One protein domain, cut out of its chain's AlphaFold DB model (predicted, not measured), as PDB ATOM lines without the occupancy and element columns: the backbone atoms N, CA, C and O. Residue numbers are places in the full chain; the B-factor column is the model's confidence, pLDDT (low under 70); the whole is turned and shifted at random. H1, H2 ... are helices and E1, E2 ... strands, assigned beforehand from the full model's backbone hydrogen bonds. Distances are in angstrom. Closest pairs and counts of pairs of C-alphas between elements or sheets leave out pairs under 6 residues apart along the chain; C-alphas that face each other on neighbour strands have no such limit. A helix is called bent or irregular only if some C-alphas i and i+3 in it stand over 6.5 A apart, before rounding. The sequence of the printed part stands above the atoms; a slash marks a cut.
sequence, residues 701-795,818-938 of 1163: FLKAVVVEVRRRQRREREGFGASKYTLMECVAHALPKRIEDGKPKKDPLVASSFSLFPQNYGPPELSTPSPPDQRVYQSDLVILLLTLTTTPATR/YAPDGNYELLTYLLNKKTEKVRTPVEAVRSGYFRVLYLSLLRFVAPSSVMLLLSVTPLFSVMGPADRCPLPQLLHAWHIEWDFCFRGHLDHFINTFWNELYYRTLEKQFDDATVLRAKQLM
ATOM      1  N   PHE A 701     -36.478 -10.264  24.023       85.35
ATOM      2  CA  PHE A 701     -37.341  -9.092  24.128       85.35
ATOM      3  C   PHE A 701     -37.252  -8.172  22.898       85.35
ATOM      4  O   PHE A 701     -38.282  -7.855  22.302       85.35
ATOM      5  N   LEU A 702     -36.042  -7.786  22.464       87.32
ATOM      6  CA  LEU A 702     -35.865  -6.966  21.255       87.32
ATOM      7  C   LEU A 702     -36.416  -7.688  20.015       87.32
ATOM      8  O   LEU A 702     -37.131  -7.079  19.221       87.32
ATOM      9  N   LYS A 703     -36.162  -8.997  19.890       87.48
ATOM     10  CA  LYS A 703     -36.721  -9.851  18.831       87.48
ATOM     11  C   LYS A 703     -38.254  -9.805  18.814       87.48
ATOM     12  O   LYS A 703     -38.832  -9.561  17.758       87.48
ATOM     13  N   ALA A 704     -38.905 -10.013  19.961       87.81
ATOM     14  CA  ALA A 704     -40.364 -10.009  20.067       87.81
ATOM     15  C   ALA A 704     -40.972  -8.649  19.693       87.81
ATOM     16  O   ALA A 704     -41.918  -8.598  18.906       87.81
ATOM     17  N   VAL A 705     -40.391  -7.543  20.182       90.43
ATOM     18  CA  VAL A 705     -40.839  -6.187  19.822       90.43
ATOM     19  C   VAL A 705     -40.677  -5.929  18.323       90.43
ATOM     20  O   VAL A 705     -41.621  -5.460  17.696       90.43
ATOM     21  N   VAL A 706     -39.532  -6.274  17.721       91.42
ATOM     22  CA  VAL A 706     -39.308  -6.099  16.274       91.42
ATOM     23  C   VAL A 706     -40.329  -6.894  15.458       91.42
ATOM     24  O   VAL A 706     -40.949  -6.335  14.557       91.42
ATOM     25  N   VAL A 707     -40.553  -8.173  15.772       90.43
ATOM     26  CA  VAL A 707     -41.529  -9.015  15.053       90.43
ATOM     27  C   VAL A 707     -42.942  -8.424  15.131       90.43
ATOM     28  O   VAL A 707     -43.628  -8.327  14.111       90.43
ATOM     29  N   GLU A 708     -43.365  -7.964  16.309       89.43
ATOM     30  CA  GLU A 708     -44.701  -7.403  16.517       89.43
ATOM     31  C   GLU A 708     -44.874  -6.007  15.884       89.43
ATOM     32  O   GLU A 708     -45.900  -5.746  15.252       89.43
ATOM     33  N   VAL A 709     -43.865  -5.130  15.956       88.97
ATOM     34  CA  VAL A 709     -43.861  -3.831  15.253       88.97
ATOM     35  C   VAL A 709     -43.959  -4.040  13.739       88.97
ATOM     36  O   VAL A 709     -44.798  -3.422  13.084       88.97
ATOM     37  N   ARG A 710     -43.196  -4.987  13.177       90.03
ATOM     38  CA  ARG A 710     -43.276  -5.338  11.750       90.03
ATOM     39  C   ARG A 710     -44.645  -5.898  11.361       90.03
ATOM     40  O   ARG A 710     -45.152  -5.576  10.285       90.03
ATOM     41  N   ARG A 711     -45.278  -6.701  12.228       86.94
ATOM     42  CA  ARG A 711     -46.652  -7.197  12.030       86.94
ATOM     43  C   ARG A 711     -47.662  -6.046  11.978       86.94
ATOM     44  O   ARG A 711     -48.559  -6.070  11.136       86.94
ATOM     45  N   ARG A 712     -47.505  -5.024  12.827       85.81
ATOM     46  CA  ARG A 712     -48.347  -3.809  12.841       85.81
ATOM     47  C   ARG A 712     -48.159  -2.968  11.581       85.81
ATOM     48  O   ARG A 712     -49.133  -2.741  10.872       85.81
ATOM     49  N   GLN A 713     -46.919  -2.634  11.229       83.54
ATOM     50  CA  GLN A 713     -46.589  -1.897  10.000       83.54
ATOM     51  C   GLN A 713     -47.055  -2.617   8.723       83.54
ATOM     52  O   GLN A 713     -47.379  -1.979   7.721       83.54
ATOM     53  N   ARG A 714     -47.067  -3.958   8.716       84.77
ATOM     54  CA  ARG A 714     -47.648  -4.734   7.611       84.77
ATOM     55  C   ARG A 714     -49.167  -4.554   7.551       84.77
ATOM     56  O   ARG A 714     -49.668  -4.188   6.495       84.77
ATOM     57  N   ARG A 715     -49.871  -4.728   8.675       83.72
ATOM     58  CA  ARG A 715     -51.328  -4.523   8.759       83.72
ATOM     59  C   ARG A 715     -51.748  -3.127   8.302       83.72
ATOM     60  O   ARG A 715     -52.696  -3.013   7.536       83.72
ATOM     61  N   GLU A 716     -51.027  -2.092   8.731       78.29
ATOM     62  CA  GLU A 716     -51.278  -0.705   8.326       78.29
ATOM     63  C   GLU A 716     -51.109  -0.513   6.810       78.29
ATOM     64  O   GLU A 716     -51.987   0.060   6.168       78.29
ATOM     65  N   ARG A 717     -50.038  -1.063   6.211       79.52
ATOM     66  CA  ARG A 717     -49.830  -1.056   4.747       79.52
ATOM     67  C   ARG A 717     -50.901  -1.833   3.975       79.52
ATOM     68  O   ARG A 717     -51.245  -1.447   2.863       79.52
ATOM     69  N   GLU A 718     -51.429  -2.904   4.557       85.41
ATOM     70  CA  GLU A 718     -52.527  -3.712   4.009       85.41
ATOM     71  C   GLU A 718     -53.917  -3.076   4.239       85.41
ATOM     72  O   GLU A 718     -54.927  -3.627   3.804       85.41
ATOM     73  N   GLY A 719     -53.997  -1.921   4.915       79.76
ATOM     74  CA  GLY A 719     -55.255  -1.229   5.218       79.76
ATOM     75  C   GLY A 719     -56.074  -1.860   6.352       79.76
ATOM     76  O   GLY A 719     -57.215  -1.459   6.589       79.76
ATOM     77  N   PHE A 720     -55.519  -2.833   7.081       77.38
ATOM     78  CA  PHE A 720     -56.160  -3.385   8.269       77.38
ATOM     79  C   PHE A 720     -56.048  -2.407   9.441       77.38
ATOM     80  O   PHE A 720     -54.963  -1.938   9.782       77.38
ATOM     81  N   GLY A 721     -57.171  -2.172  10.126       67.68
ATOM     82  CA  GLY A 721     -57.201  -1.347  11.333       67.68
ATOM     83  C   GLY A 721     -56.263  -1.845  12.442       67.68
ATOM     84  O   GLY A 721     -55.842  -3.013  12.465       67.68
ATOM     85  N   ALA A 722     -55.968  -0.942  13.382       68.61
ATOM     86  CA  ALA A 722     -55.075  -1.177  14.514       68.61
ATOM     87  C   ALA A 722     -55.373  -2.493  15.260       68.61
ATOM     88  O   ALA A 722     -56.514  -2.956  15.331       68.61
ATOM     89  N   SER A 723     -54.328  -3.104  15.825       70.20
ATOM     90  CA  SER A 723     -54.457  -4.324  16.632       70.20
ATOM     91  C   SER A 723     -55.462  -4.126  17.776       70.20
ATOM     92  O   SER A 723     -55.468  -3.080  18.428       70.20
ATOM     93  N   LYS A 724     -56.293  -5.147  18.041       73.17
ATOM     94  CA  LYS A 724     -57.162  -5.183  19.231       73.17
ATOM     95  C   LYS A 724     -56.321  -5.136  20.512       73.17
ATOM     96  O   LYS A 724     -56.705  -4.450  21.450       73.17
ATOM     97  N   TYR A 725     -55.188  -5.838  20.493       76.08
ATOM     98  CA  TYR A 725     -54.251  -5.951  21.606       76.08
ATOM     99  C   TYR A 725     -53.172  -4.863  21.560       76.08
ATOM    100  O   TYR A 725     -52.677  -4.528  20.470       76.08
ATOM    101  N   THR A 726     -52.777  -4.331  22.716       77.78
ATOM    102  CA  THR A 726     -51.695  -3.339  22.840       77.78
ATOM    103  C   THR A 726     -50.332  -3.968  22.539       77.78
ATOM    104  O   THR A 726     -50.221  -5.182  22.370       77.78
ATOM    105  N   LEU A 727     -49.278  -3.164  22.342       83.95
ATOM    106  CA  LEU A 727     -47.946  -3.745  22.114       83.95
ATOM    107  C   LEU A 727     -47.461  -4.481  23.367       83.95
ATOM    108  O   LEU A 727     -46.896  -5.564  23.245       83.95
ATOM    109  N   MET A 728     -47.741  -3.907  24.541       83.33
ATOM    110  CA  MET A 728     -47.434  -4.471  25.854       83.33
ATOM    111  C   MET A 728     -48.037  -5.875  26.007       83.33
ATOM    112  O   MET A 728     -47.308  -6.815  26.304       83.33
ATOM    113  N   GLU A 729     -49.331  -6.036  25.708       82.39
ATOM    114  CA  GLU A 729     -50.023  -7.333  25.741       82.39
ATOM    115  C   GLU A 729     -49.385  -8.360  24.791       82.39
ATOM    116  O   GLU A 729     -49.133  -9.498  25.180       82.39
ATOM    117  N   CYS A 730     -49.065  -7.965  23.552       83.70
ATOM    118  CA  CYS A 730     -48.470  -8.875  22.569       83.70
ATOM    119  C   CYS A 730     -47.060  -9.356  22.953       83.70
ATOM    120  O   CYS A 730     -46.701 -10.489  22.628       83.70
ATOM    121  N   VAL A 731     -46.258  -8.531  23.640       85.86
ATOM    122  CA  VAL A 731     -44.879  -8.881  24.042       85.86
ATOM    123  C   VAL A 731     -44.746  -9.293  25.511       85.86
ATOM    124  O   VAL A 731     -43.631  -9.562  25.951       85.86
ATOM    125  N   ALA A 732     -45.850  -9.403  26.261       80.86
ATOM    126  CA  ALA A 732     -45.866  -9.765  27.684       80.86
ATOM    127  C   ALA A 732     -45.087 -11.056  27.992       80.86
ATOM    128  O   ALA A 732     -44.291 -11.094  28.923       80.86
ATOM    129  N   HIS A 733     -45.225 -12.081  27.148       77.70
ATOM    130  CA  HIS A 733     -44.490 -13.347  27.265       77.70
ATOM    131  C   HIS A 733     -42.958 -13.200  27.127       77.70
ATOM    132  O   HIS A 733     -42.205 -14.029  27.635       77.70
ATOM    133  N   ALA A 734     -42.493 -12.166  26.417       74.02
ATOM    134  CA  ALA A 734     -41.084 -11.884  26.154       74.02
ATOM    135  C   ALA A 734     -40.523 -10.758  27.038       74.02
ATOM    136  O   ALA A 734     -39.317 -10.500  26.999       74.02
ATOM    137  N   LEU A 735     -41.368 -10.086  27.827       71.36
ATOM    138  CA  LEU A 735     -40.936  -9.174  28.878       71.36
ATOM    139  C   LEU A 735     -40.313 -10.005  30.014       71.36
ATOM    140  O   LEU A 735     -40.979 -10.865  30.590       71.36
ATOM    141  N   PRO A 736     -39.029  -9.793  30.360       63.14
ATOM    142  CA  PRO A 736     -38.414 -10.520  31.463       63.14
ATOM    143  C   PRO A 736     -39.156 -10.245  32.779       63.14
ATOM    144  O   PRO A 736     -39.157  -9.099  33.228       63.14
ATOM    145  N   LYS A 737     -39.681 -11.286  33.449       57.62
ATOM    146  CA  LYS A 737     -40.337 -11.197  34.782       57.62
ATOM    147  C   LYS A 737     -39.552 -10.321  35.779       57.62
ATOM    148  O   LYS A 737     -40.097  -9.491  36.491       57.62
ATOM    149  N   ARG A 738     -38.219 -10.399  35.725       51.58
ATOM    150  CA  ARG A 738     -37.278  -9.602  36.537       51.58
ATOM    151  C   ARG A 738     -37.290  -8.078  36.286       51.58
ATOM    152  O   ARG A 738     -36.620  -7.350  37.019       51.58
ATOM    153  N   ILE A 739     -37.994  -7.561  35.272       53.03
ATOM    154  CA  ILE A 739     -38.287  -6.117  35.159       53.03
ATOM    155  C   ILE A 739     -39.282  -5.699  36.252       53.03
ATOM    156  O   ILE A 739     -39.158  -4.596  36.787       53.03
ATOM    157  N   GLU A 740     -40.209  -6.588  36.607       49.10
ATOM    158  CA  GLU A 740     -41.276  -6.372  37.585       49.10
ATOM    159  C   GLU A 740     -40.735  -6.474  39.023       49.10
ATOM    160  O   GLU A 740     -41.028  -5.613  39.849       49.10
ATOM    161  N   ASP A 741     -39.835  -7.431  39.288       45.22
ATOM    162  CA  ASP A 741     -39.273  -7.726  40.624       45.22
ATOM    163  C   ASP A 741     -38.402  -6.619  41.260       45.22
ATOM    164  O   ASP A 741     -38.049  -6.702  42.438       45.22
ATOM    165  N   GLY A 742     -37.940  -5.628  40.490       40.29
ATOM    166  CA  GLY A 742     -37.143  -4.494  40.994       40.29
ATOM    167  C   GLY A 742     -35.755  -4.806  41.598       40.29
ATOM    168  O   GLY A 742     -35.059  -3.877  42.017       40.29
ATOM    169  N   LYS A 743     -35.310  -6.071  41.646       41.22
ATOM    170  CA  LYS A 743     -34.039  -6.491  42.275       41.22
ATOM    171  C   LYS A 743     -32.811  -6.089  41.416       41.22
ATOM    172  O   LYS A 743     -32.715  -6.512  40.266       41.22
ATOM    173  N   PRO A 744     -31.834  -5.313  41.937       42.58
ATOM    174  CA  PRO A 744     -30.959  -4.486  41.086       42.58
ATOM    175  C   PRO A 744     -29.642  -5.110  40.573       42.58
ATOM    176  O   PRO A 744     -28.891  -4.416  39.896       42.58
ATOM    177  N   LYS A 745     -29.282  -6.364  40.893       47.14
ATOM    178  CA  LYS A 745     -27.873  -6.813  40.738       47.14
ATOM    179  C   LYS A 745     -27.416  -7.269  39.339       47.14
ATOM    180  O   LYS A 745     -26.211  -7.309  39.120       47.14
ATOM    181  N   LYS A 746     -28.324  -7.580  38.407       46.25
ATOM    182  CA  LYS A 746     -28.053  -7.733  36.957       46.25
ATOM    183  C   LYS A 746     -29.346  -7.409  36.203       46.25
ATOM    184  O   LYS A 746     -30.301  -8.175  36.317       46.25
ATOM    185  N   ASP A 747     -29.410  -6.289  35.482       45.68
ATOM    186  CA  ASP A 747     -30.584  -5.972  34.655       45.68
ATOM    187  C   ASP A 747     -30.686  -7.010  33.509       45.68
ATOM    188  O   ASP A 747     -29.733  -7.150  32.743       45.68
ATOM    189  N   PRO A 748     -31.789  -7.779  33.377       39.57
ATOM    190  CA  PRO A 748     -31.906  -8.834  32.362       39.57
ATOM    191  C   PRO A 748     -31.946  -8.310  30.924       39.57
ATOM    192  O   PRO A 748     -31.834  -9.091  29.983       39.57
ATOM    193  N   LEU A 749     -32.116  -6.999  30.739       45.48
ATOM    194  CA  LEU A 749     -32.010  -6.337  29.439       45.48
ATOM    195  C   LEU A 749     -30.543  -6.100  29.019       45.48
ATOM    196  O   LEU A 749     -30.281  -5.669  27.894       45.48
ATOM    197  N   VAL A 750     -29.588  -6.407  29.904       47.54
ATOM    198  CA  VAL A 750     -28.135  -6.318  29.700       47.54
ATOM    199  C   VAL A 750     -27.597  -7.674  29.237       47.54
ATOM    200  O   VAL A 750     -26.819  -8.327  29.924       47.54
ATOM    201  N   ALA A 751     -28.021  -8.105  28.047       45.39
ATOM    202  CA  ALA A 751     -27.340  -9.190  27.328       45.39
ATOM    203  C   ALA A 751     -25.973  -8.717  26.794       45.39
ATOM    204  O   ALA A 751     -24.994  -9.455  26.805       45.39
ATOM    205  N   SER A 752     -25.906  -7.449  26.382       50.37
ATOM    206  CA  SER A 752     -24.684  -6.729  26.039       50.37
ATOM    207  C   SER A 752     -24.904  -5.232  26.271       50.37
ATOM    208  O   SER A 752     -25.937  -4.679  25.883       50.37
ATOM    209  N   SER A 753     -23.947  -4.574  26.929       54.37
ATOM    210  CA  SER A 753     -23.841  -3.113  26.947       54.37
ATOM    211  C   SER A 753     -22.704  -2.694  26.032       54.37
ATOM    212  O   SER A 753     -21.614  -3.252  26.153       54.37
ATOM    213  N   PHE A 754     -22.924  -1.703  25.180       61.38
ATOM    214  CA  PHE A 754     -21.887  -1.131  24.321       61.38
ATOM    215  C   PHE A 754     -21.763   0.371  24.576       61.38
ATOM    216  O   PHE A 754     -22.727   1.027  24.982       61.38
ATOM    217  N   SER A 755     -20.552   0.903  24.414       54.62
ATOM    218  CA  SER A 755     -20.274   2.315  24.677       54.62
ATOM    219  C   SER A 755     -20.702   3.186  23.503       54.62
ATOM    220  O   SER A 755     -20.474   2.847  22.344       54.62
ATOM    221  N   LEU A 756     -21.286   4.339  23.822       54.69
ATOM    222  CA  LEU A 756     -21.741   5.331  22.843       54.69
ATOM    223  C   LEU A 756     -20.610   6.005  22.063       54.69
ATOM    224  O   LEU A 756     -20.894   6.608  21.041       54.69
ATOM    225  N   PHE A 757     -19.379   5.945  22.577       53.40
ATOM    226  CA  PHE A 757     -18.150   6.443  21.958       53.40
ATOM    227  C   PHE A 757     -16.986   5.558  22.442       53.40
ATOM    228  O   PHE A 757     -16.837   5.398  23.657       53.40
ATOM    229  N   PRO A 758     -16.154   4.976  21.559       44.10
ATOM    230  CA  PRO A 758     -14.848   4.446  21.935       44.10
ATOM    231  C   PRO A 758     -13.880   5.626  22.089       44.10
ATOM    232  O   PRO A 758     -14.021   6.632  21.396       44.10
ATOM    233  N   GLN A 759     -12.871   5.513  22.952       41.95
ATOM    234  CA  GLN A 759     -12.008   6.649  23.324       41.95
ATOM    235  C   GLN A 759     -11.195   7.284  22.170       41.95
ATOM    236  O   GLN A 759     -10.670   8.375  22.362       41.95
ATOM    237  N   ASN A 760     -11.115   6.650  20.991       38.18
ATOM    238  CA  ASN A 760     -10.083   6.936  19.981       38.18
ATOM    239  C   ASN A 760     -10.597   7.258  18.555       38.18
ATOM    240  O   ASN A 760      -9.795   7.238  17.627       38.18
ATOM    241  N   TYR A 761     -11.896   7.516  18.331       36.77
ATOM    242  CA  TYR A 761     -12.431   7.724  16.967       36.77
ATOM    243  C   TYR A 761     -13.334   8.958  16.818       36.77
ATOM    244  O   TYR A 761     -14.511   8.943  17.173       36.77
ATOM    245  N   GLY A 762     -12.776  10.006  16.208       36.65
ATOM    246  CA  GLY A 762     -13.466  11.209  15.738       36.65
ATOM    247  C   GLY A 762     -12.448  12.263  15.276       36.65
ATOM    248  O   GLY A 762     -11.342  12.286  15.817       36.65
ATOM    249  N   PRO A 763     -12.763  13.123  14.288       37.24
ATOM    250  CA  PRO A 763     -11.881  14.232  13.932       37.24
ATOM    251  C   PRO A 763     -11.731  15.190  15.132       37.24
ATOM    252  O   PRO A 763     -12.716  15.415  15.847       37.24
ATOM    253  N   PRO A 764     -10.538  15.782  15.353       40.59
ATOM    254  CA  PRO A 764     -10.222  16.535  16.573       40.59
ATOM    255  C   PRO A 764     -11.140  17.746  16.822       40.59
ATOM    256  O   PRO A 764     -11.325  18.175  17.959       40.59
ATOM    257  N   GLU A 765     -11.786  18.259  15.774       41.60
ATOM    258  CA  GLU A 765     -12.734  19.380  15.823       41.60
ATOM    259  C   GLU A 765     -14.090  19.042  16.486       41.60
ATOM    260  O   GLU A 765     -14.884  19.942  16.765       41.60
ATOM    261  N   LEU A 766     -14.380  17.761  16.755       42.86
ATOM    262  CA  LEU A 766     -15.614  17.314  17.422       42.86
ATOM    263  C   LEU A 766     -15.396  16.782  18.850       42.86
ATOM    264  O   LEU A 766     -16.369  16.533  19.572       42.86
ATOM    265  N   SER A 767     -14.146  16.639  19.294       36.85
ATOM    266  CA  SER A 767     -13.783  16.057  20.594       36.85
ATOM    267  C   SER A 767     -13.881  17.039  21.769       36.85
ATOM    268  O   SER A 767     -12.913  17.311  22.473       36.85
ATOM    269  N   THR A 768     -15.107  17.476  22.078       41.01
ATOM    270  CA  THR A 768     -15.439  17.727  23.494       41.01
ATOM    271  C   THR A 768     -15.384  16.385  24.236       41.01
ATOM    272  O   THR A 768     -15.928  15.405  23.714       41.01
ATOM    273  N   PRO A 769     -14.747  16.285  25.420       43.87
ATOM    274  CA  PRO A 769     -14.572  15.012  26.114       43.87
ATOM    275  C   PRO A 769     -15.918  14.453  26.593       43.87
ATOM    276  O   PRO A 769     -16.403  14.741  27.685       43.87
ATOM    277  N   SER A 770     -16.524  13.619  25.750       48.32
ATOM    278  CA  SER A 770     -17.630  12.742  26.119       48.32
ATOM    279  C   SER A 770     -17.189  11.860  27.292       48.32
ATOM    280  O   SER A 770     -16.164  11.192  27.152       48.32
ATOM    281  N   PRO A 771     -17.945  11.771  28.405       53.98
ATOM    282  CA  PRO A 771     -17.582  10.871  29.492       53.98
ATOM    283  C   PRO A 771     -17.477   9.428  28.953       53.98
ATOM    284  O   PRO A 771     -18.444   8.944  28.352       53.98
ATOM    285  N   PRO A 772     -16.332   8.737  29.132       54.90
ATOM    286  CA  PRO A 772     -16.018   7.481  28.430       54.90
ATOM    287  C   PRO A 772     -16.888   6.281  28.848       54.90
ATOM    288  O   PRO A 772     -16.824   5.218  28.234       54.90
ATOM    289  N   ASP A 773     -17.739   6.457  29.861       63.12
ATOM    290  CA  ASP A 773     -18.536   5.403  30.490       63.12
ATOM    291  C   ASP A 773     -20.007   5.343  30.029       63.12
ATOM    292  O   ASP A 773     -20.804   4.625  30.641       63.12
ATOM    293  N   GLN A 774     -20.425   6.097  29.006       68.40
ATOM    294  CA  GLN A 774     -21.833   6.084  28.586       68.40
ATOM    295  C   GLN A 774     -22.229   4.782  27.887       68.40
ATOM    296  O   GLN A 774     -21.823   4.514  26.753       68.40
ATOM    297  N   ARG A 775     -23.073   3.998  28.564       71.91
ATOM    298  CA  ARG A 775     -23.523   2.673  28.121       71.91
ATOM    299  C   ARG A 775     -24.899   2.734  27.476       71.91
ATOM    300  O   ARG A 775     -25.813   3.363  28.013       71.91
ATOM    301  N   VAL A 776     -25.030   2.017  26.365       76.23
ATOM    302  CA  VAL A 776     -26.286   1.725  25.675       76.23
ATOM    303  C   VAL A 776     -26.566   0.228  25.751       76.23
ATOM    304  O   VAL A 776     -25.668  -0.610  25.643       76.23
ATOM    305  N   TYR A 777     -27.834  -0.095  25.965       78.30
ATOM    306  CA  TYR A 777     -28.374  -1.436  26.136       78.30
ATOM    307  C   TYR A 777     -29.381  -1.751  25.026       78.30
ATOM    308  O   TYR A 777     -29.984  -0.858  24.431       78.30
ATOM    309  N   GLN A 778     -29.671  -3.029  24.781       83.02
ATOM    310  CA  GLN A 778     -30.662  -3.409  23.761       83.02
ATOM    311  C   GLN A 778     -32.072  -2.881  24.054       83.02
ATOM    312  O   GLN A 778     -32.841  -2.598  23.142       83.02
ATOM    313  N   SER A 779     -32.407  -2.680  25.326       80.08
ATOM    314  CA  SER A 779     -33.655  -2.028  25.718       80.08
ATOM    315  C   SER A 779     -33.673  -0.520  25.450       80.08
ATOM    316  O   SER A 779     -34.742   0.079  25.496       80.08
ATOM    317  N   ASP A 780     -32.528   0.124  25.209       84.90
ATOM    318  CA  ASP A 780     -32.474   1.496  24.686       84.90
ATOM    319  C   ASP A 780     -32.771   1.492  23.186       84.90
ATOM    320  O   ASP A 780     -33.532   2.333  22.722       84.90
ATOM    321  N   LEU A 781     -32.262   0.492  22.451       87.90
ATOM    322  CA  LEU A 781     -32.620   0.269  21.046       87.90
ATOM    323  C   LEU A 781     -34.117  -0.035  20.882       87.90
ATOM    324  O   LEU A 781     -34.718   0.442  19.926       87.90
ATOM    325  N   VAL A 782     -34.743  -0.751  21.829       88.84
ATOM    326  CA  VAL A 782     -36.211  -0.898  21.878       88.84
ATOM    327  C   VAL A 782     -36.893   0.460  22.048       88.84
ATOM    328  O   VAL A 782     -37.802   0.770  21.288       88.84
ATOM    329  N   ILE A 783     -36.467   1.292  23.005       89.20
ATOM    330  CA  ILE A 783     -37.074   2.618  23.214       89.20
ATOM    331  C   ILE A 783     -36.900   3.495  21.963       89.20
ATOM    332  O   ILE A 783     -37.871   4.102  21.519       89.20
ATOM    333  N   LEU A 784     -35.711   3.495  21.348       89.48
ATOM    334  CA  LEU A 784     -35.437   4.203  20.098       89.48
ATOM    335  C   LEU A 784     -36.344   3.703  18.961       89.48
ATOM    336  O   LEU A 784     -37.033   4.517  18.348       89.48
ATOM    337  N   LEU A 785     -36.415   2.385  18.733       90.64
ATOM    338  CA  LEU A 785     -37.320   1.758  17.764       90.64
ATOM    339  C   LEU A 785     -38.757   2.247  17.968       90.64
ATOM    340  O   LEU A 785     -39.343   2.787  17.038       90.64
ATOM    341  N   LEU A 786     -39.289   2.148  19.191       89.23
ATOM    342  CA  LEU A 786     -40.645   2.604  19.497       89.23
ATOM    343  C   LEU A 786     -40.829   4.089  19.166       89.23
ATOM    344  O   LEU A 786     -41.812   4.434  18.518       89.23
ATOM    345  N   THR A 787     -39.895   4.969  19.540       87.26
ATOM    346  CA  THR A 787     -39.995   6.413  19.236       87.26
ATOM    347  C   THR A 787     -39.926   6.744  17.741       87.26
ATOM    348  O   THR A 787     -40.563   7.706  17.304       87.26
ATOM    349  N   LEU A 788     -39.214   5.931  16.953       84.63
ATOM    350  CA  LEU A 788     -39.107   6.063  15.497       84.63
ATOM    351  C   LEU A 788     -40.271   5.393  14.745       84.63
ATOM    352  O   LEU A 788     -40.527   5.752  13.600       84.63
ATOM    353  N   THR A 789     -41.002   4.461  15.367       80.40
ATOM    354  CA  THR A 789     -42.169   3.789  14.761       80.40
ATOM    355  C   THR A 789     -43.513   4.173  15.388       80.40
ATOM    356  O   THR A 789     -44.525   3.593  15.003       80.40
ATOM    357  N   THR A 790     -43.561   5.110  16.346       72.55
ATOM    358  CA  THR A 790     -44.834   5.564  16.944       72.55
ATOM    359  C   THR A 790     -45.622   6.357  15.900       72.55
ATOM    360  O   THR A 790     -45.226   7.474  15.565       72.55
ATOM    361  N   THR A 791     -46.742   5.837  15.402       59.89
ATOM    362  CA  THR A 791     -47.580   6.562  14.434       59.89
ATOM    363  C   THR A 791     -48.622   7.426  15.161       59.89
ATOM    364  O   THR A 791     -49.131   7.041  16.217       59.89
ATOM    365  N   PRO A 792     -48.962   8.630  14.656       55.51
ATOM    366  CA  PRO A 792     -50.000   9.466  15.255       55.51
ATOM    367  C   PRO A 792     -51.393   8.873  14.983       55.51
ATOM    368  O   PRO A 792     -52.052   9.202  13.997       55.51
ATOM    369  N   ALA A 793     -51.848   7.982  15.863       50.57
ATOM    370  CA  ALA A 793     -53.132   7.304  15.731       50.57
ATOM    371  C   ALA A 793     -54.323   8.237  16.036       50.57
ATOM    372  O   ALA A 793     -54.587   8.582  17.190       50.57
ATOM    373  N   THR A 794     -55.119   8.572  15.018       45.03
ATOM    374  CA  THR A 794     -56.455   9.162  15.200       45.03
ATOM    375  C   THR A 794     -57.443   8.074  15.626       45.03
ATOM    376  O   THR A 794     -58.110   7.457  14.796       45.03
ATOM    377  N   ARG A 795     -57.513   7.796  16.930       45.26
ATOM    378  CA  ARG A 795     -58.514   6.891  17.510       45.26
ATOM    379  C   ARG A 795     -59.743   7.699  17.922       45.26
ATOM    380  O   ARG A 795     -59.630   8.560  18.794       45.26
ATOM    381  N   TYR A 818     -54.803  13.386  21.340       48.48
ATOM    382  CA  TYR A 818     -53.627  12.506  21.423       48.48
ATOM    383  C   TYR A 818     -54.007  11.146  22.008       48.48
ATOM    384  O   TYR A 818     -53.687  10.834  23.159       48.48
ATOM    385  N   ALA A 819     -54.708  10.330  21.218       47.19
ATOM    386  CA  ALA A 819     -54.904   8.932  21.570       47.19
ATOM    387  C   ALA A 819     -53.535   8.219  21.589       47.19
ATOM    388  O   ALA A 819     -52.747   8.396  20.656       47.19
ATOM    389  N   PRO A 820     -53.210   7.436  22.633       53.07
ATOM    390  CA  PRO A 820     -51.973   6.677  22.649       53.07
ATOM    391  C   PRO A 820     -52.020   5.602  21.557       53.07
ATOM    392  O   PRO A 820     -52.910   4.746  21.542       53.07
ATOM    393  N   ASP A 821     -51.036   5.647  20.658       59.76
ATOM    394  CA  ASP A 821     -50.662   4.518  19.808       59.76
ATOM    395  C   ASP A 821     -50.466   3.271  20.693       59.76
ATOM    396  O   ASP A 821     -50.001   3.365  21.833       59.76
ATOM    397  N   GLY A 822     -50.782   2.083  20.173       62.69
ATOM    398  CA  GLY A 822     -50.528   0.818  20.857       62.69
ATOM    399  C   GLY A 822     -49.055   0.604  21.228       62.69
ATOM    400  O   GLY A 822     -48.785  -0.233  22.085       62.69
ATOM    401  N   ASN A 823     -48.127   1.355  20.623       75.76
ATOM    402  CA  ASN A 823     -46.700   1.393  20.963       75.76
ATOM    403  C   ASN A 823     -46.373   2.316  22.165       75.76
ATOM    404  O   ASN A 823     -45.403   2.080  22.887       75.76
ATOM    405  N   TYR A 824     -47.183   3.357  22.401       79.34
ATOM    406  CA  TYR A 824     -46.927   4.420  23.385       79.34
ATOM    407  C   TYR A 824     -47.007   3.927  24.841       79.34
ATOM    408  O   TYR A 824     -46.317   4.448  25.719       79.34
ATOM    409  N   GLU A 825     -47.824   2.908  25.109       82.08
ATOM    410  CA  GLU A 825     -47.936   2.274  26.429       82.08
ATOM    411  C   GLU A 825     -46.620   1.603  26.849       82.08
ATOM    412  O   GLU A 825     -46.060   1.952  27.889       82.08
ATOM    413  N   LEU A 826     -46.077   0.715  26.003       85.58
ATOM    414  CA  LEU A 826     -44.790   0.056  26.254       85.58
ATOM    415  C   LEU A 826     -43.653   1.085  26.354       85.58
ATOM    416  O   LEU A 826     -42.799   0.974  27.232       85.58
ATOM    417  N   LEU A 827     -43.666   2.119  25.506       88.15
ATOM    418  CA  LEU A 827     -42.711   3.228  25.577       88.15
ATOM    419  C   LEU A 827     -42.770   3.947  26.938       88.15
ATOM    420  O   LEU A 827     -41.733   4.168  27.561       88.15
ATOM    421  N   THR A 828     -43.974   4.271  27.421       86.64
ATOM    422  CA  THR A 828     -44.195   4.911  28.731       86.64
ATOM    423  C   THR A 828     -43.714   4.021  29.875       86.64
ATOM    424  O   THR A 828     -42.999   4.491  30.758       86.64
ATOM    425  N   TYR A 829     -44.057   2.731  29.841       84.52
ATOM    426  CA  TYR A 829     -43.625   1.749  30.834       84.52
ATOM    427  C   TYR A 829     -42.093   1.638  30.901       84.52
ATOM    428  O   TYR A 829     -41.510   1.780  31.977       84.52
ATOM    429  N   LEU A 830     -41.428   1.454  29.754       84.28
ATOM    430  CA  LEU A 830     -39.972   1.306  29.684       84.28
ATOM    431  C   LEU A 830     -39.229   2.581  30.105       84.28
ATOM    432  O   LEU A 830     -38.242   2.485  30.835       84.28
ATOM    433  N   LEU A 831     -39.697   3.763  29.684       83.65
ATOM    434  CA  LEU A 831     -39.108   5.041  30.096       83.65
ATOM    435  C   LEU A 831     -39.227   5.241  31.610       83.65
ATOM    436  O   LEU A 831     -38.207   5.448  32.267       83.65
ATOM    437  N   ASN A 832     -40.429   5.082  32.178       82.16
ATOM    438  CA  ASN A 832     -40.653   5.220  33.619       82.16
ATOM    439  C   ASN A 832     -39.766   4.248  34.418       82.16
ATOM    440  O   ASN A 832     -39.036   4.673  35.317       82.16
ATOM    441  N   LYS A 833     -39.736   2.963  34.032       77.74
ATOM    442  CA  LYS A 833     -38.913   1.938  34.699       77.74
ATOM    443  C   LYS A 833     -37.412   2.209  34.604       77.74
ATOM    444  O   LYS A 833     -36.679   1.830  35.517       77.74
ATOM    445  N   LYS A 834     -36.933   2.877  33.551       75.34
ATOM    446  CA  LYS A 834     -35.531   3.317  33.471       75.34
ATOM    447  C   LYS A 834     -35.250   4.569  34.285       75.34
ATOM    448  O   LYS A 834     -34.178   4.650  34.876       75.34
ATOM    449  N   THR A 835     -36.186   5.510  34.380       73.05
ATOM    450  CA  THR A 835     -36.020   6.673  35.264       73.05
ATOM    451  C   THR A 835     -36.077   6.307  36.747       73.05
ATOM    452  O   THR A 835     -35.295   6.851  37.515       73.05
ATOM    453  N   GLU A 836     -36.903   5.333  37.147       70.41
ATOM    454  CA  GLU A 836     -36.975   4.817  38.528       70.41
ATOM    455  C   GLU A 836     -35.691   4.096  38.989       70.41
ATOM    456  O   GLU A 836     -35.390   4.046  40.185       70.41
ATOM    457  N   LYS A 837     -34.947   3.490  38.051       63.80
ATOM    458  CA  LYS A 837     -33.736   2.701  38.341       63.80
ATOM    459  C   LYS A 837     -32.459   3.535  38.430       63.80
ATOM    460  O   LYS A 837     -31.510   3.086  39.062       63.80
ATOM    461  N   VAL A 838     -32.423   4.723  37.829       60.97
ATOM    462  CA  VAL A 838     -31.280   5.646  37.910       60.97
ATOM    463  C   VAL A 838     -31.326   6.355  39.266       60.97
ATOM    464  O   VAL A 838     -31.969   7.393  39.410       60.97
ATOM    465  N   ARG A 839     -30.686   5.759  40.280       58.01
ATOM    466  CA  ARG A 839     -30.752   6.233  41.674       58.01
ATOM    467  C   ARG A 839     -29.586   7.133  42.049       58.01
ATOM    468  O   ARG A 839     -29.765   8.049  42.843       58.01
ATOM    469  N   THR A 840     -28.409   6.887  41.485       62.87
ATOM    470  CA  THR A 840     -27.205   7.676  41.770       62.87
ATOM    471  C   THR A 840     -26.891   8.672  40.645       62.87
ATOM    472  O   THR A 840     -27.139   8.379  39.469       62.87
ATOM    473  N   PRO A 841     -26.269   9.829  40.952       63.02
ATOM    474  CA  PRO A 841     -25.736  10.735  39.930       63.02
ATOM    475  C   PRO A 841     -24.738  10.055  38.979       63.02
ATOM    476  O   PRO A 841     -24.683  10.385  37.798       63.02
ATOM    477  N   VAL A 842     -23.994   9.050  39.454       66.17
ATOM    478  CA  VAL A 842     -23.046   8.284  38.628       66.17
ATOM    479  C   VAL A 842     -23.773   7.409  37.602       66.17
ATOM    480  O   VAL A 842     -23.432   7.440  36.421       66.17
ATOM    481  N   GLU A 843     -24.808   6.663  38.005       66.17
ATOM    482  CA  GLU A 843     -25.660   5.912  37.066       66.17
ATOM    483  C   GLU A 843     -26.365   6.840  36.074       66.17
ATOM    484  O   GLU A 843     -26.536   6.474  34.912       66.17
ATOM    485  N   ALA A 844     -26.740   8.047  36.511       64.31
ATOM    486  CA  ALA A 844     -27.339   9.064  35.658       64.31
ATOM    487  C   ALA A 844     -26.385   9.512  34.547       64.31
ATOM    488  O   ALA A 844     -26.757   9.445  33.377       64.31
ATOM    489  N   VAL A 845     -25.159   9.916  34.893       62.70
ATOM    490  CA  VAL A 845     -24.133  10.367  33.933       62.70
ATOM    491  C   VAL A 845     -23.707   9.239  32.983       62.70
ATOM    492  O   VAL A 845     -23.494   9.481  31.793       62.70
ATOM    493  N   ARG A 846     -23.658   7.990  33.468       67.87
ATOM    494  CA  ARG A 846     -23.357   6.787  32.664       67.87
ATOM    495  C   ARG A 846     -24.508   6.322  31.758       67.87
ATOM    496  O   ARG A 846     -24.320   5.403  30.958       67.87
ATOM    497  N   SER A 847     -25.695   6.918  31.869       69.67
ATOM    498  CA  SER A 847     -26.891   6.488  31.141       69.67
ATOM    499  C   SER A 847     -26.916   7.025  29.705       69.67
ATOM    500  O   SER A 847     -27.258   8.183  29.467       69.67
ATOM    501  N   GLY A 848     -26.588   6.178  28.723       74.02
ATOM    502  CA  GLY A 848     -26.507   6.582  27.317       74.02
ATOM    503  C   GLY A 848     -27.854   6.886  26.651       74.02
ATOM    504  O   GLY A 848     -27.907   7.670  25.704       74.02
ATOM    505  N   TYR A 849     -28.961   6.313  27.134       79.32
ATOM    506  CA  TYR A 849     -30.237   6.354  26.407       79.32
ATOM    507  C   TYR A 849     -30.816   7.755  26.244       79.32
ATOM    508  O   TYR A 849     -31.303   8.080  25.165       79.32
ATOM    509  N   PHE A 850     -30.716   8.619  27.261       80.95
ATOM    510  CA  PHE A 850     -31.153  10.008  27.117       80.95
ATOM    511  C   PHE A 850     -30.402  10.700  25.979       80.95
ATOM    512  O   PHE A 850     -31.032  11.359  25.160       80.95
ATOM    513  N   ARG A 851     -29.085  10.485  25.861       81.33
ATOM    514  CA  ARG A 851     -28.278  11.054  24.777       81.33
ATOM    515  C   ARG A 851     -28.689  10.516  23.409       81.33
ATOM    516  O   ARG A 851     -28.885  11.318  22.506       81.33
ATOM    517  N   VAL A 852     -28.908   9.203  23.259       83.70
ATOM    518  CA  VAL A 852     -29.411   8.603  22.000       83.70
ATOM    519  C   VAL A 852     -30.750   9.218  21.575       83.70
ATOM    520  O   VAL A 852     -30.933   9.577  20.408       83.70
ATOM    521  N   LEU A 853     -31.681   9.352  22.522       88.38
ATOM    522  CA  LEU A 853     -33.030   9.855  22.267       88.38
ATOM    523  C   LEU A 853     -33.043  11.362  21.983       88.38
ATOM    524  O   LEU A 853     -33.726  11.783  21.056       88.38
ATOM    525  N   TYR A 854     -32.259  12.167  22.707       88.15
ATOM    526  CA  TYR A 854     -32.135  13.599  22.427       88.15
ATOM    527  C   TYR A 854     -31.387  13.882  21.117       88.15
ATOM    528  O   TYR A 854     -31.826  14.737  20.350       88.15
ATOM    529  N   LEU A 855     -30.332  13.129  20.786       85.35
ATOM    530  CA  LEU A 855     -29.665  13.232  19.479       85.35
ATOM    531  C   LEU A 855     -30.591  12.828  18.318       85.35
ATOM    532  O   LEU A 855     -30.421  13.326  17.213       85.35
ATOM    533  N   SER A 856     -31.602  11.989  18.568       86.21
ATOM    534  CA  SER A 856     -32.609  11.580  17.572       86.21
ATOM    535  C   SER A 856     -33.942  12.342  17.672       86.21
ATOM    536  O   SER A 856     -34.896  11.978  16.985       86.21
ATOM    537  N   LEU A 857     -34.039  13.387  18.508       88.65
ATOM    538  CA  LEU A 857     -35.305  14.047  18.872       88.65
ATOM    539  C   LEU A 857     -36.093  14.573  17.661       88.65
ATOM    540  O   LEU A 857     -37.321  14.503  17.634       88.65
ATOM    541  N   LEU A 858     -35.390  15.085  16.646       85.26
ATOM    542  CA  LEU A 858     -36.013  15.620  15.432       85.26
ATOM    543  C   LEU A 858     -36.662  14.536  14.560       85.26
ATOM    544  O   LEU A 858     -37.592  14.850  13.821       85.26
ATOM    545  N   ARG A 859     -36.235  13.272  14.690       81.91
ATOM    546  CA  ARG A 859     -36.720  12.122  13.905       81.91
ATOM    547  C   ARG A 859     -37.856  11.339  14.552       81.91
ATOM    548  O   ARG A 859     -38.342  10.381  13.955       81.91
ATOM    549  N   PHE A 860     -38.270  11.695  15.767       85.41
ATOM    550  CA  PHE A 860     -39.423  11.054  16.399       85.41
ATOM    551  C   PHE A 860     -40.658  11.286  15.524       85.41
ATOM    552  O   PHE A 860     -40.876  12.398  15.055       85.41
ATOM    553  N   VAL A 861     -41.481  10.261  15.306       79.93
ATOM    554  CA  VAL A 861     -42.645  10.386  14.405       79.93
ATOM    555  C   VAL A 861     -43.855  11.008  15.117       79.93
ATOM    556  O   VAL A 861     -44.665  11.694  14.494       79.93
ATOM    557  N   ALA A 862     -43.961  10.827  16.438       79.79
ATOM    558  CA  ALA A 862     -45.068  11.331  17.245       79.79
ATOM    559  C   ALA A 862     -44.623  12.423  18.248       79.79
ATOM    560  O   ALA A 862     -43.813  12.139  19.140       79.79
ATOM    561  N   PRO A 863     -45.222  13.634  18.219       82.76
ATOM    562  CA  PRO A 863     -44.960  14.685  19.211       82.76
ATOM    563  C   PRO A 863     -45.298  14.273  20.653       82.76
ATOM    564  O   PRO A 863     -44.710  14.784  21.606       82.76
ATOM    565  N   SER A 864     -46.219  13.322  20.837       82.35
ATOM    566  CA  SER A 864     -46.533  12.735  22.146       82.35
ATOM    567  C   SER A 864     -45.337  11.993  22.748       82.35
ATOM    568  O   SER A 864     -45.081  12.143  23.940       82.35
ATOM    569  N   SER A 865     -44.565  11.255  21.943       85.38
ATOM    570  CA  SER A 865     -43.345  10.560  22.379       85.38
ATOM    571  C   SER A 865     -42.235  11.545  22.766       85.38
ATOM    572  O   SER A 865     -41.525  11.316  23.746       85.38
ATOM    573  N   VAL A 866     -42.141  12.685  22.069       87.51
ATOM    574  CA  VAL A 866     -41.269  13.811  22.453       87.51
ATOM    575  C   VAL A 866     -41.708  14.393  23.800       87.51
ATOM    576  O   VAL A 866     -40.907  14.465  24.728       87.51
ATOM    577  N   MET A 867     -42.988  14.742  23.954       87.47
ATOM    578  CA  MET A 867     -43.525  15.280  25.212       87.47
ATOM    579  C   MET A 867     -43.372  14.312  26.392       87.47
ATOM    580  O   MET A 867     -43.090  14.751  27.506       87.47
ATOM    581  N   LEU A 868     -43.500  13.004  26.156       87.04
ATOM    582  CA  LEU A 868     -43.250  11.959  27.147       87.04
ATOM    583  C   LEU A 868     -41.786  11.955  27.602       87.04
ATOM    584  O   LEU A 868     -41.539  12.119  28.797       87.04
ATOM    585  N   LEU A 869     -40.833  11.842  26.666       87.58
ATOM    586  CA  LEU A 869     -39.393  11.897  26.946       87.58
ATOM    587  C   LEU A 869     -39.037  13.150  27.751       87.58
ATOM    588  O   LEU A 869     -38.402  13.069  28.801       87.58
ATOM    589  N   LEU A 870     -39.504  14.310  27.292       87.72
ATOM    590  CA  LEU A 870     -39.315  15.582  27.979       87.72
ATOM    591  C   LEU A 870     -39.876  15.525  29.409       87.72
ATOM    592  O   LEU A 870     -39.158  15.858  30.349       87.72
ATOM    593  N   SER A 871     -41.107  15.034  29.595       83.21
ATOM    594  CA  SER A 871     -41.786  14.983  30.900       83.21
ATOM    595  C   SER A 871     -41.115  14.086  31.948       83.21
ATOM    596  O   SER A 871     -41.165  14.427  33.130       83.21
ATOM    597  N   VAL A 872     -40.452  12.998  31.535       79.82
ATOM    598  CA  VAL A 872     -39.705  12.102  32.444       79.82
ATOM    599  C   VAL A 872     -38.267  12.562  32.683       79.82
ATOM    600  O   VAL A 872     -37.613  12.105  33.618       79.82
ATOM    601  N   THR A 873     -37.751  13.478  31.859       78.02
ATOM    602  CA  THR A 873     -36.357  13.912  31.973       78.02
ATOM    603  C   THR A 873     -36.182  14.929  33.109       78.02
ATOM    604  O   THR A 873     -36.877  15.950  33.100       78.02
ATOM    605  N   PRO A 874     -35.260  14.708  34.066       70.77
ATOM    606  CA  PRO A 874     -34.930  15.675  35.116       70.77
ATOM    607  C   PRO A 874     -34.191  16.892  34.546       70.77
ATOM    608  O   PRO A 874     -33.033  16.761  34.154       70.77
ATOM    609  N   LEU A 875     -34.868  18.052  34.542       66.41
ATOM    610  CA  LEU A 875     -34.452  19.316  33.908       66.41
ATOM    611  C   LEU A 875     -32.934  19.570  33.996       66.41
ATOM    612  O   LEU A 875     -32.197  19.245  33.067       66.41
ATOM    613  N   PHE A 876     -32.470  20.022  35.162       70.09
ATOM    614  CA  PHE A 876     -31.131  20.583  35.383       70.09
ATOM    615  C   PHE A 876     -29.941  19.613  35.259       70.09
ATOM    616  O   PHE A 876     -28.820  20.007  35.556       70.09
ATOM    617  N   SER A 877     -30.159  18.361  34.840       66.35
ATOM    618  CA  SER A 877     -29.123  17.311  34.757       66.35
ATOM    619  C   SER A 877     -28.862  16.800  33.335       66.35
ATOM    620  O   SER A 877     -28.275  15.731  33.142       66.35
ATOM    621  N   VAL A 878     -29.359  17.517  32.322       70.09
ATOM    622  CA  VAL A 878     -29.243  17.113  30.912       70.09
ATOM    623  C   VAL A 878     -28.130  17.862  30.194       70.09
ATOM    624  O   VAL A 878     -27.319  17.213  29.542       70.09
ATOM    625  N   MET A 879     -28.105  19.195  30.290       70.77
ATOM    626  CA  MET A 879     -27.469  20.065  29.285       70.77
ATOM    627  C   MET A 879     -26.104  20.659  29.673       70.77
ATOM    628  O   MET A 879     -25.557  21.456  28.911       70.77
ATOM    629  N   GLY A 880     -25.565  20.333  30.845       61.80
ATOM    630  CA  GLY A 880     -24.292  20.846  31.348       61.80
ATOM    631  C   GLY A 880     -23.042  20.083  30.895       61.80
ATOM    632  O   GLY A 880     -23.130  19.064  30.210       61.80
ATOM    633  N   PRO A 881     -21.854  20.562  31.310       52.51
ATOM    634  CA  PRO A 881     -20.567  20.028  30.856       52.51
ATOM    635  C   PRO A 881     -20.257  18.612  31.369       52.51
ATOM    636  O   PRO A 881     -19.524  17.882  30.711       52.51
ATOM    637  N   ALA A 882     -20.828  18.207  32.509       60.81
ATOM    638  CA  ALA A 882     -20.694  16.860  33.082       60.81
ATOM    639  C   ALA A 882     -21.998  16.035  32.999       60.81
ATOM    640  O   ALA A 882     -22.105  14.974  33.614       60.81
ATOM    641  N   ASP A 883     -23.004  16.541  32.281       63.09
ATOM    642  CA  ASP A 883     -24.370  16.015  32.301       63.09
ATOM    643  C   ASP A 883     -24.625  14.952  31.217       63.09
ATOM    644  O   ASP A 883     -23.786  14.642  30.368       63.09
ATOM    645  N   ARG A 884     -25.831  14.370  31.243       63.95
ATOM    646  CA  ARG A 884     -26.232  13.233  30.394       63.95
ATOM    647  C   ARG A 884     -26.075  13.500  28.895       63.95
ATOM    648  O   ARG A 884     -25.798  12.565  28.142       63.95
ATOM    649  N   CYS A 885     -26.308  14.735  28.446       70.66
ATOM    650  CA  CYS A 885     -26.383  15.080  27.033       70.66
ATOM    651  C   CYS A 885     -25.937  16.537  26.764       70.66
ATOM    652  O   CYS A 885     -26.775  17.443  26.730       70.66
ATOM    653  N   PRO A 886     -24.625  16.775  26.555       74.43
ATOM    654  CA  PRO A 886     -24.076  18.118  26.392       74.43
ATOM    655  C   PRO A 886     -24.759  18.906  25.269       74.43
ATOM    656  O   PRO A 886     -24.811  18.453  24.119       74.43
ATOM    657  N   LEU A 887     -25.228  20.120  25.583       82.86
ATOM    658  CA  LEU A 887     -25.901  20.988  24.612       82.86
ATOM    659  C   LEU A 887     -25.097  21.200  23.305       82.86
ATOM    660  O   LEU A 887     -25.713  21.062  22.249       82.86
ATOM    661  N   PRO A 888     -23.764  21.436  23.307       79.99
ATOM    662  CA  PRO A 888     -22.990  21.641  22.073       79.99
ATOM    663  C   PRO A 888     -23.169  20.524  21.031       79.99
ATOM    664  O   PRO A 888     -23.256  20.781  19.827       79.99
ATOM    665  N   GLN A 889     -23.269  19.278  21.503       77.24
ATOM    666  CA  GLN A 889     -23.413  18.085  20.670       77.24
ATOM    667  C   GLN A 889     -24.845  17.926  20.149       77.24
ATOM    668  O   GLN A 889     -25.036  17.533  18.999       77.24
ATOM    669  N   LEU A 890     -25.847  18.284  20.962       84.69
ATOM    670  CA  LEU A 890     -27.243  18.342  20.522       84.69
ATOM    671  C   LEU A 890     -27.452  19.390  19.439       84.69
ATOM    672  O   LEU A 890     -28.044  19.083  18.412       84.69
ATOM    673  N   LEU A 891     -26.927  20.602  19.632       85.24
ATOM    674  CA  LEU A 891     -27.038  21.656  18.625       85.24
ATOM    675  C   LEU A 891     -26.336  21.265  17.327       85.24
ATOM    676  O   LEU A 891     -26.864  21.540  16.257       85.24
ATOM    677  N   HIS A 892     -25.185  20.592  17.408       79.29
ATOM    678  CA  HIS A 892     -24.515  20.061  16.226       79.29
ATOM    679  C   HIS A 892     -25.391  19.031  15.493       79.29
ATOM    680  O   HIS A 892     -25.694  19.222  14.319       79.29
ATOM    681  N   ALA A 893     -25.881  17.998  16.186       76.85
ATOM    682  CA  ALA A 893     -26.732  16.972  15.580       76.85
ATOM    683  C   ALA A 893     -28.054  17.534  15.021       76.85
ATOM    684  O   ALA A 893     -28.476  17.157  13.932       76.85
ATOM    685  N   TRP A 894     -28.697  18.470  15.721       84.61
ATOM    686  CA  TRP A 894     -29.950  19.088  15.274       84.61
ATOM    687  C   TRP A 894     -29.769  20.091  14.137       84.61
ATOM    688  O   TRP A 894     -30.683  20.252  13.336       84.61
ATOM    689  N   HIS A 895     -28.609  20.743  14.039       78.11
ATOM    690  CA  HIS A 895     -28.258  21.565  12.882       78.11
ATOM    691  C   HIS A 895     -28.069  20.703  11.630       78.11
ATOM    692  O   HIS A 895     -28.570  21.044  10.565       78.11
ATOM    693  N   ILE A 896     -27.440  19.536  11.783       71.30
ATOM    694  CA  ILE A 896     -27.288  18.532  10.722       71.30
ATOM    695  C   ILE A 896     -28.644  17.945  10.297       71.30
ATOM    696  O   ILE A 896     -28.889  17.719   9.115       71.30
ATOM    697  N   GLU A 897     -29.531  17.685  11.256       72.29
ATOM    698  CA  GLU A 897     -30.844  17.073  11.021       72.29
ATOM    699  C   GLU A 897     -31.970  18.091  10.761       72.29
ATOM    700  O   GLU A 897     -33.142  17.716  10.740       72.29
ATOM    701  N   TRP A 898     -31.641  19.366  10.531       68.13
ATOM    702  CA  TRP A 898     -32.625  20.446  10.404       68.13
ATOM    703  C   TRP A 898     -33.614  20.249   9.241       68.13
ATOM    704  O   TRP A 898     -34.785  20.613   9.347       68.13
ATOM    705  N   ASP A 899     -33.197  19.580   8.163       64.08
ATOM    706  CA  ASP A 899     -34.078  19.219   7.041       64.08
ATOM    707  C   ASP A 899     -35.219  18.261   7.442       64.08
ATOM    708  O   ASP A 899     -36.260  18.215   6.783       64.08
ATOM    709  N   PHE A 900     -35.063  17.517   8.545       59.92
ATOM    710  CA  PHE A 900     -36.084  16.623   9.099       59.92
ATOM    711  C   PHE A 900     -37.026  17.327  10.095       59.92
ATOM    712  O   PHE A 900     -37.870  16.669  10.703       59.92
ATOM    713  N   CYS A 901     -36.910  18.647  10.299       54.35
ATOM    714  CA  CYS A 901     -37.640  19.367  11.344       54.35
ATOM    715  C   CYS A 901     -39.175  19.301  11.221       54.35
ATOM    716  O   CYS A 901     -39.829  20.174  10.639       54.35
ATOM    717  N   PHE A 902     -39.779  18.387  11.984       60.29
ATOM    718  CA  PHE A 902     -41.097  18.607  12.571       60.29
ATOM    719  C   PHE A 902     -41.015  19.822  13.508       60.29
ATOM    720  O   PHE A 902     -40.592  19.711  14.660       60.29
ATOM    721  N   ARG A 903     -41.405  21.002  12.998       62.76
ATOM    722  CA  ARG A 903     -41.192  22.321  13.639       62.76
ATOM    723  C   ARG A 903     -41.579  22.395  15.126       62.76
ATOM    724  O   ARG A 903     -40.953  23.146  15.863       62.76
ATOM    725  N   GLY A 904     -42.548  21.592  15.575       78.73
ATOM    726  CA  GLY A 904     -42.988  21.543  16.973       78.73
ATOM    727  C   GLY A 904     -42.051  20.834  17.965       78.73
ATOM    728  O   GLY A 904     -42.163  21.089  19.161       78.73
ATOM    729  N   HIS A 905     -41.118  19.966  17.547       87.42
ATOM    730  CA  HIS A 905     -40.298  19.196  18.506       87.42
ATOM    731  C   HIS A 905     -39.301  20.070  19.274       87.42
ATOM    732  O   HIS A 905     -39.160  19.920  20.489       87.42
ATOM    733  N   LEU A 906     -38.678  21.039  18.597       87.86
ATOM    734  CA  LEU A 906     -37.831  22.035  19.258       87.86
ATOM    735  C   LEU A 906     -38.652  22.997  20.119       87.86
ATOM    736  O   LEU A 906     -38.194  23.376  21.192       87.86
ATOM    737  N   ASP A 907     -39.881  23.333  19.715       88.93
ATOM    738  CA  ASP A 907     -40.779  24.125  20.559       88.93
ATOM    739  C   ASP A 907     -41.142  23.371  21.843       88.93
ATOM    740  O   ASP A 907     -41.065  23.950  22.921       88.93
ATOM    741  N   HIS A 908     -41.435  22.069  21.781       89.18
ATOM    742  CA  HIS A 908     -41.634  21.241  22.976       89.18
ATOM    743  C   HIS A 908     -40.382  21.194  23.870       89.18
ATOM    744  O   HIS A 908     -40.501  21.321  25.094       89.18
ATOM    745  N   PHE A 909     -39.188  21.066  23.278       90.27
ATOM    746  CA  PHE A 909     -37.916  21.122  24.002       90.27
ATOM    747  C   PHE A 909     -37.729  22.472  24.710       90.27
ATOM    748  O   PHE A 909     -37.539  22.494  25.925       90.27
ATOM    749  N   ILE A 910     -37.885  23.598  24.007       91.13
ATOM    750  CA  ILE A 910     -37.793  24.948  24.590       91.13
ATOM    751  C   ILE A 910     -38.855  25.141  25.676       91.13
ATOM    752  O   ILE A 910     -38.524  25.528  26.791       91.13
ATOM    753  N   ASN A 911     -40.115  24.791  25.419       90.89
ATOM    754  CA  ASN A 911     -41.206  24.879  26.397       90.89
ATOM    755  C   ASN A 911     -40.929  24.056  27.673       90.89
ATOM    756  O   ASN A 911     -41.537  24.311  28.714       90.89
ATOM    757  N   THR A 912     -39.998  23.099  27.609       89.63
ATOM    758  CA  THR A 912     -39.532  22.287  28.737       89.63
ATOM    759  C   THR A 912     -38.238  22.808  29.375       89.63
ATOM    760  O   THR A 912     -38.100  22.707  30.587       89.63
ATOM    761  N   PHE A 913     -37.297  23.356  28.608       89.81
ATOM    762  CA  PHE A 913     -35.938  23.672  29.075       89.81
ATOM    763  C   PHE A 913     -35.577  25.166  29.041       89.81
ATOM    764  O   PHE A 913     -34.462  25.526  29.410       89.81
ATOM    765  N   TRP A 914     -36.503  26.050  28.645       92.05
ATOM    766  CA  TRP A 914     -36.258  27.490  28.479       92.05
ATOM    767  C   TRP A 914     -35.577  28.133  29.689       92.05
ATOM    768  O   TRP A 914     -34.655  28.921  29.511       92.05
ATOM    769  N   ASN A 915     -36.000  27.791  30.909       89.47
ATOM    770  CA  ASN A 915     -35.497  28.454  32.107       89.47
ATOM    771  C   ASN A 915     -34.044  28.057  32.396       89.47
ATOM    772  O   ASN A 915     -33.195  28.900  32.663       89.47
ATOM    773  N   GLU A 916     -33.727  26.770  32.250       86.63
ATOM    774  CA  GLU A 916     -32.358  26.276  32.372       86.63
ATOM    775  C   GLU A 916     -31.454  26.840  31.272       86.63
ATOM    776  O   GLU A 916     -30.379  27.344  31.579       86.63
ATOM    777  N   LEU A 917     -31.897  26.821  30.009       88.76
ATOM    778  CA  LEU A 917     -31.153  27.420  28.895       88.76
ATOM    779  C   LEU A 917     -30.884  28.909  29.136       88.76
ATOM    780  O   LEU A 917     -29.766  29.367  28.903       88.76
ATOM    781  N   TYR A 918     -31.877  29.648  29.637       91.48
ATOM    782  CA  TYR A 918     -31.749  31.062  29.982       91.48
ATOM    783  C   TYR A 918     -30.658  31.283  31.035       91.48
ATOM    784  O   TYR A 918     -29.712  32.028  30.779       91.48
ATOM    785  N   TYR A 919     -30.728  30.594  32.180       88.82
ATOM    786  CA  TYR A 919     -29.730  30.759  33.239       88.82
ATOM    787  C   TYR A 919     -28.344  30.223  32.840       88.82
ATOM    788  O   TYR A 919     -27.356  30.883  33.137       88.82
ATOM    789  N   ARG A 920     -28.223  29.104  32.106       86.51
ATOM    790  CA  ARG A 920     -26.915  28.608  31.623       86.51
ATOM    791  C   ARG A 920     -26.259  29.580  30.635       86.51
ATOM    792  O   ARG A 920     -25.048  29.778  30.694       86.51
ATOM    793  N   THR A 921     -27.056  30.221  29.775       88.12
ATOM    794  CA  THR A 921     -26.581  31.260  28.841       88.12
ATOM    795  C   THR A 921     -26.170  32.533  29.586       88.12
ATOM    796  O   THR A 921     -25.118  33.094  29.297       88.12
ATOM    797  N   LEU A 922     -26.959  32.967  30.578       88.46
ATOM    798  CA  LEU A 922     -26.647  34.124  31.429       88.46
ATOM    799  C   LEU A 922     -25.340  33.922  32.214       88.46
ATOM    800  O   LEU A 922     -24.533  34.838  32.325       88.46
ATOM    801  N   GLU A 923     -25.120  32.706  32.713       86.89
ATOM    802  CA  GLU A 923     -23.938  32.301  33.481       86.89
ATOM    803  C   GLU A 923     -22.729  31.920  32.607       86.89
ATOM    804  O   GLU A 923     -21.764  31.356  33.120       86.89
ATOM    805  N   LYS A 924     -22.780  32.200  31.294       85.75
ATOM    806  CA  LYS A 924     -21.718  31.908  30.311       85.75
ATOM    807  C   LYS A 924     -21.199  30.457  30.363       85.75
ATOM    808  O   LYS A 924     -20.017  30.207  30.162       85.75
ATOM    809  N   GLN A 925     -22.081  29.480  30.607       82.92
ATOM    810  CA  GLN A 925     -21.715  28.050  30.642       82.92
ATOM    811  C   GLN A 925     -21.536  27.414  29.250       82.92
ATOM    812  O   GLN A 925     -21.272  26.216  29.157       82.92
ATOM    813  N   PHE A 926     -21.718  28.187  28.180       82.34
ATOM    814  CA  PHE A 926     -21.589  27.741  26.798       82.34
ATOM    815  C   PHE A 926     -20.543  28.588  26.077       82.34
ATOM    816  O   PHE A 926     -20.500  29.804  26.255       82.34
ATOM    817  N   ASP A 927     -19.737  27.932  25.251       84.26
ATOM    818  CA  ASP A 927     -18.783  28.549  24.337       84.26
ATOM    819  C   ASP A 927     -19.489  29.317  23.205       84.26
ATOM    820  O   ASP A 927     -20.640  29.032  22.847       84.26
ATOM    821  N   ASP A 928     -18.785  30.277  22.603       84.72
ATOM    822  CA  ASP A 928     -19.354  31.145  21.568       84.72
ATOM    823  C   ASP A 928     -19.826  30.376  20.322       84.72
ATOM    824  O   ASP A 928     -20.814  30.771  19.698       84.72
ATOM    825  N   ALA A 929     -19.201  29.239  19.983       84.87
ATOM    826  CA  ALA A 929     -19.639  28.402  18.866       84.87
ATOM    827  C   ALA A 929     -20.974  27.695  19.170       84.87
ATOM    828  O   ALA A 929     -21.866  27.659  18.315       84.87
ATOM    829  N   THR A 930     -21.173  27.206  20.397       85.63
ATOM    830  CA  THR A 930     -22.472  26.698  20.878       85.63
ATOM    831  C   THR A 930     -23.536  27.794  20.891       85.63
ATOM    832  O   THR A 930     -24.649  27.569  20.409       85.63
ATOM    833  N   VAL A 931     -23.208  29.002  21.362       86.02
ATOM    834  CA  VAL A 931     -24.121  30.161  21.336       86.02
ATOM    835  C   VAL A 931     -24.492  30.545  19.898       86.02
ATOM    836  O   VAL A 931     -25.664  30.811  19.619       86.02
ATOM    837  N   LEU A 932     -23.539  30.531  18.963       86.36
ATOM    838  CA  LEU A 932     -23.773  30.809  17.543       86.36
ATOM    839  C   LEU A 932     -24.695  29.761  16.901       86.36
ATOM    840  O   LEU A 932     -25.687  30.131  16.272       86.36
ATOM    841  N   ARG A 933     -24.440  28.464  17.125       85.00
ATOM    842  CA  ARG A 933     -25.322  27.374  16.664       85.00
ATOM    843  C   ARG A 933     -26.723  27.489  17.273       85.00
ATOM    844  O   ARG A 933     -27.717  27.329  16.569       85.00
ATOM    845  N   ALA A 934     -26.838  27.852  18.552       86.90
ATOM    846  CA  ALA A 934     -28.132  28.059  19.208       86.90
ATOM    847  C   ALA A 934     -28.930  29.226  18.593       86.90
ATOM    848  O   ALA A 934     -30.159  29.151  18.526       86.90
ATOM    849  N   LYS A 935     -28.252  30.285  18.120       87.15
ATOM    850  CA  LYS A 935     -28.869  31.383  17.352       87.15
ATOM    851  C   LYS A 935     -29.308  30.926  15.960       87.15
ATOM    852  O   LYS A 935     -30.434  31.214  15.577       87.15
ATOM    853  N   GLN A 936     -28.479  30.167  15.239       85.73
ATOM    854  CA  GLN A 936     -28.829  29.616  13.917       85.73
ATOM    855  C   GLN A 936     -30.088  28.731  13.962       85.73
ATOM    856  O   GLN A 936     -30.897  28.763  13.041       85.73
ATOM    857  N   LEU A 937     -30.294  27.994  15.058       84.12
ATOM    858  CA  LEU A 937     -31.488  27.174  15.305       84.12
ATOM    859  C   LEU A 937     -32.661  27.959  15.947       84.12
ATOM    860  O   LEU A 937     -33.641  27.355  16.387       84.12
ATOM    861  N   MET A 938     -32.564  29.293  16.041       87.29
ATOM    862  CA  MET A 938     -33.520  30.215  16.690       87.29
ATOM    863  C   MET A 938     -33.864  29.876  18.157       87.29
ATOM    864  O   MET A 938     -34.876  30.331  18.697       87.29
TER     865      MET A 938
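Overview. This is residues 701 to 795 and 818 to 938 of the 1163 residues of an uncharacterized protein of Trypanosoma brucei brucei (strain 927/4 GUTat10.1) (UniProt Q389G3). Picture a slab of helices in two layers: H1, H3, H6, H8 and H10 make one row, each touching the next, and H2, H4, H7 and H9a, the first arm of a bent helix, make the other. A small strand hairpin, E1 and E2, packs by E2 on H6, and residues 760 to 765 of its loop stick out. The printed part has 216 residues with ten named helices and two antiparallel strands, in the order H1, H2, E1, E2, H3 to H10. It is mostly helix and compact, with a radius of gyration of the C-alphas of 18.2 A and spans of 52 by 41 by 32 A.

Arrangement. Start with H1, residues 701 to 717, and H2, residues 727 to 734, a helical hairpin that touches closest at C-alphas 701 and 734, 5.1 A. Next find the hairpin of E1, residues 753 to 755, and E2, residues 775 to 777, antiparallel, with N 754 and O 776 at 3.0 A. H3, residues 778 to 789, touches H1 the same way at 11 degrees, closest at C-alphas 702 and 782, 6.1 A. H4, residues 824 to 837, touches H3, closest at C-alphas 783 and 827, 6.1 A. H5, residues 841 to 845, touches no helix. H6, residues 848 to 855, only just touches H3, with 3 pairs of C-alphas within 8 A. H7, residues 863 to 872, touches H4 at 18 degrees. H8, residues 887 to 896, touches H6 at a steep tilt of 47 degrees. H9, residues 904 to 922, is one helix by its hydrogen bonds but bent, C-alphas 912 and 915 being 8.1 A apart; its arms H9a and H9b stand about perpendicular, 80 degrees. H2 is irregular, C-alphas 730 and 733 being 7.6 A apart. H9a touches H7 at 21 degrees. H10, residues 928 to 936, touches H8, closest at C-alphas 888 and 930, 5.2 A. In H2, 2 of 4 O i to N i+4 pairs are within hydrogen-bond range; in the other helices and arms every pair is.

Along the chain. Find C-alpha 701 at (-37.341, -9.092, 24.128), from where H1 runs 24.4 A. H4 runs 20.0 A and H3 16.3 A. H10 ends at C-alpha 936, (-28.829, 29.616, 13.917).

Size, cuts and confidence. The farthest C-alphas, Glu 718 and Glu 923, are 54.6 A apart. Residues 796 to 817 are not printed, and C-alphas 795 and 818 are 8.4 A apart. The long links are H2 to E1, E1 to E2 and H7 to H8. Mean pLDDT of the printed part is 73.0, with residues 736 to 774 among those under 70.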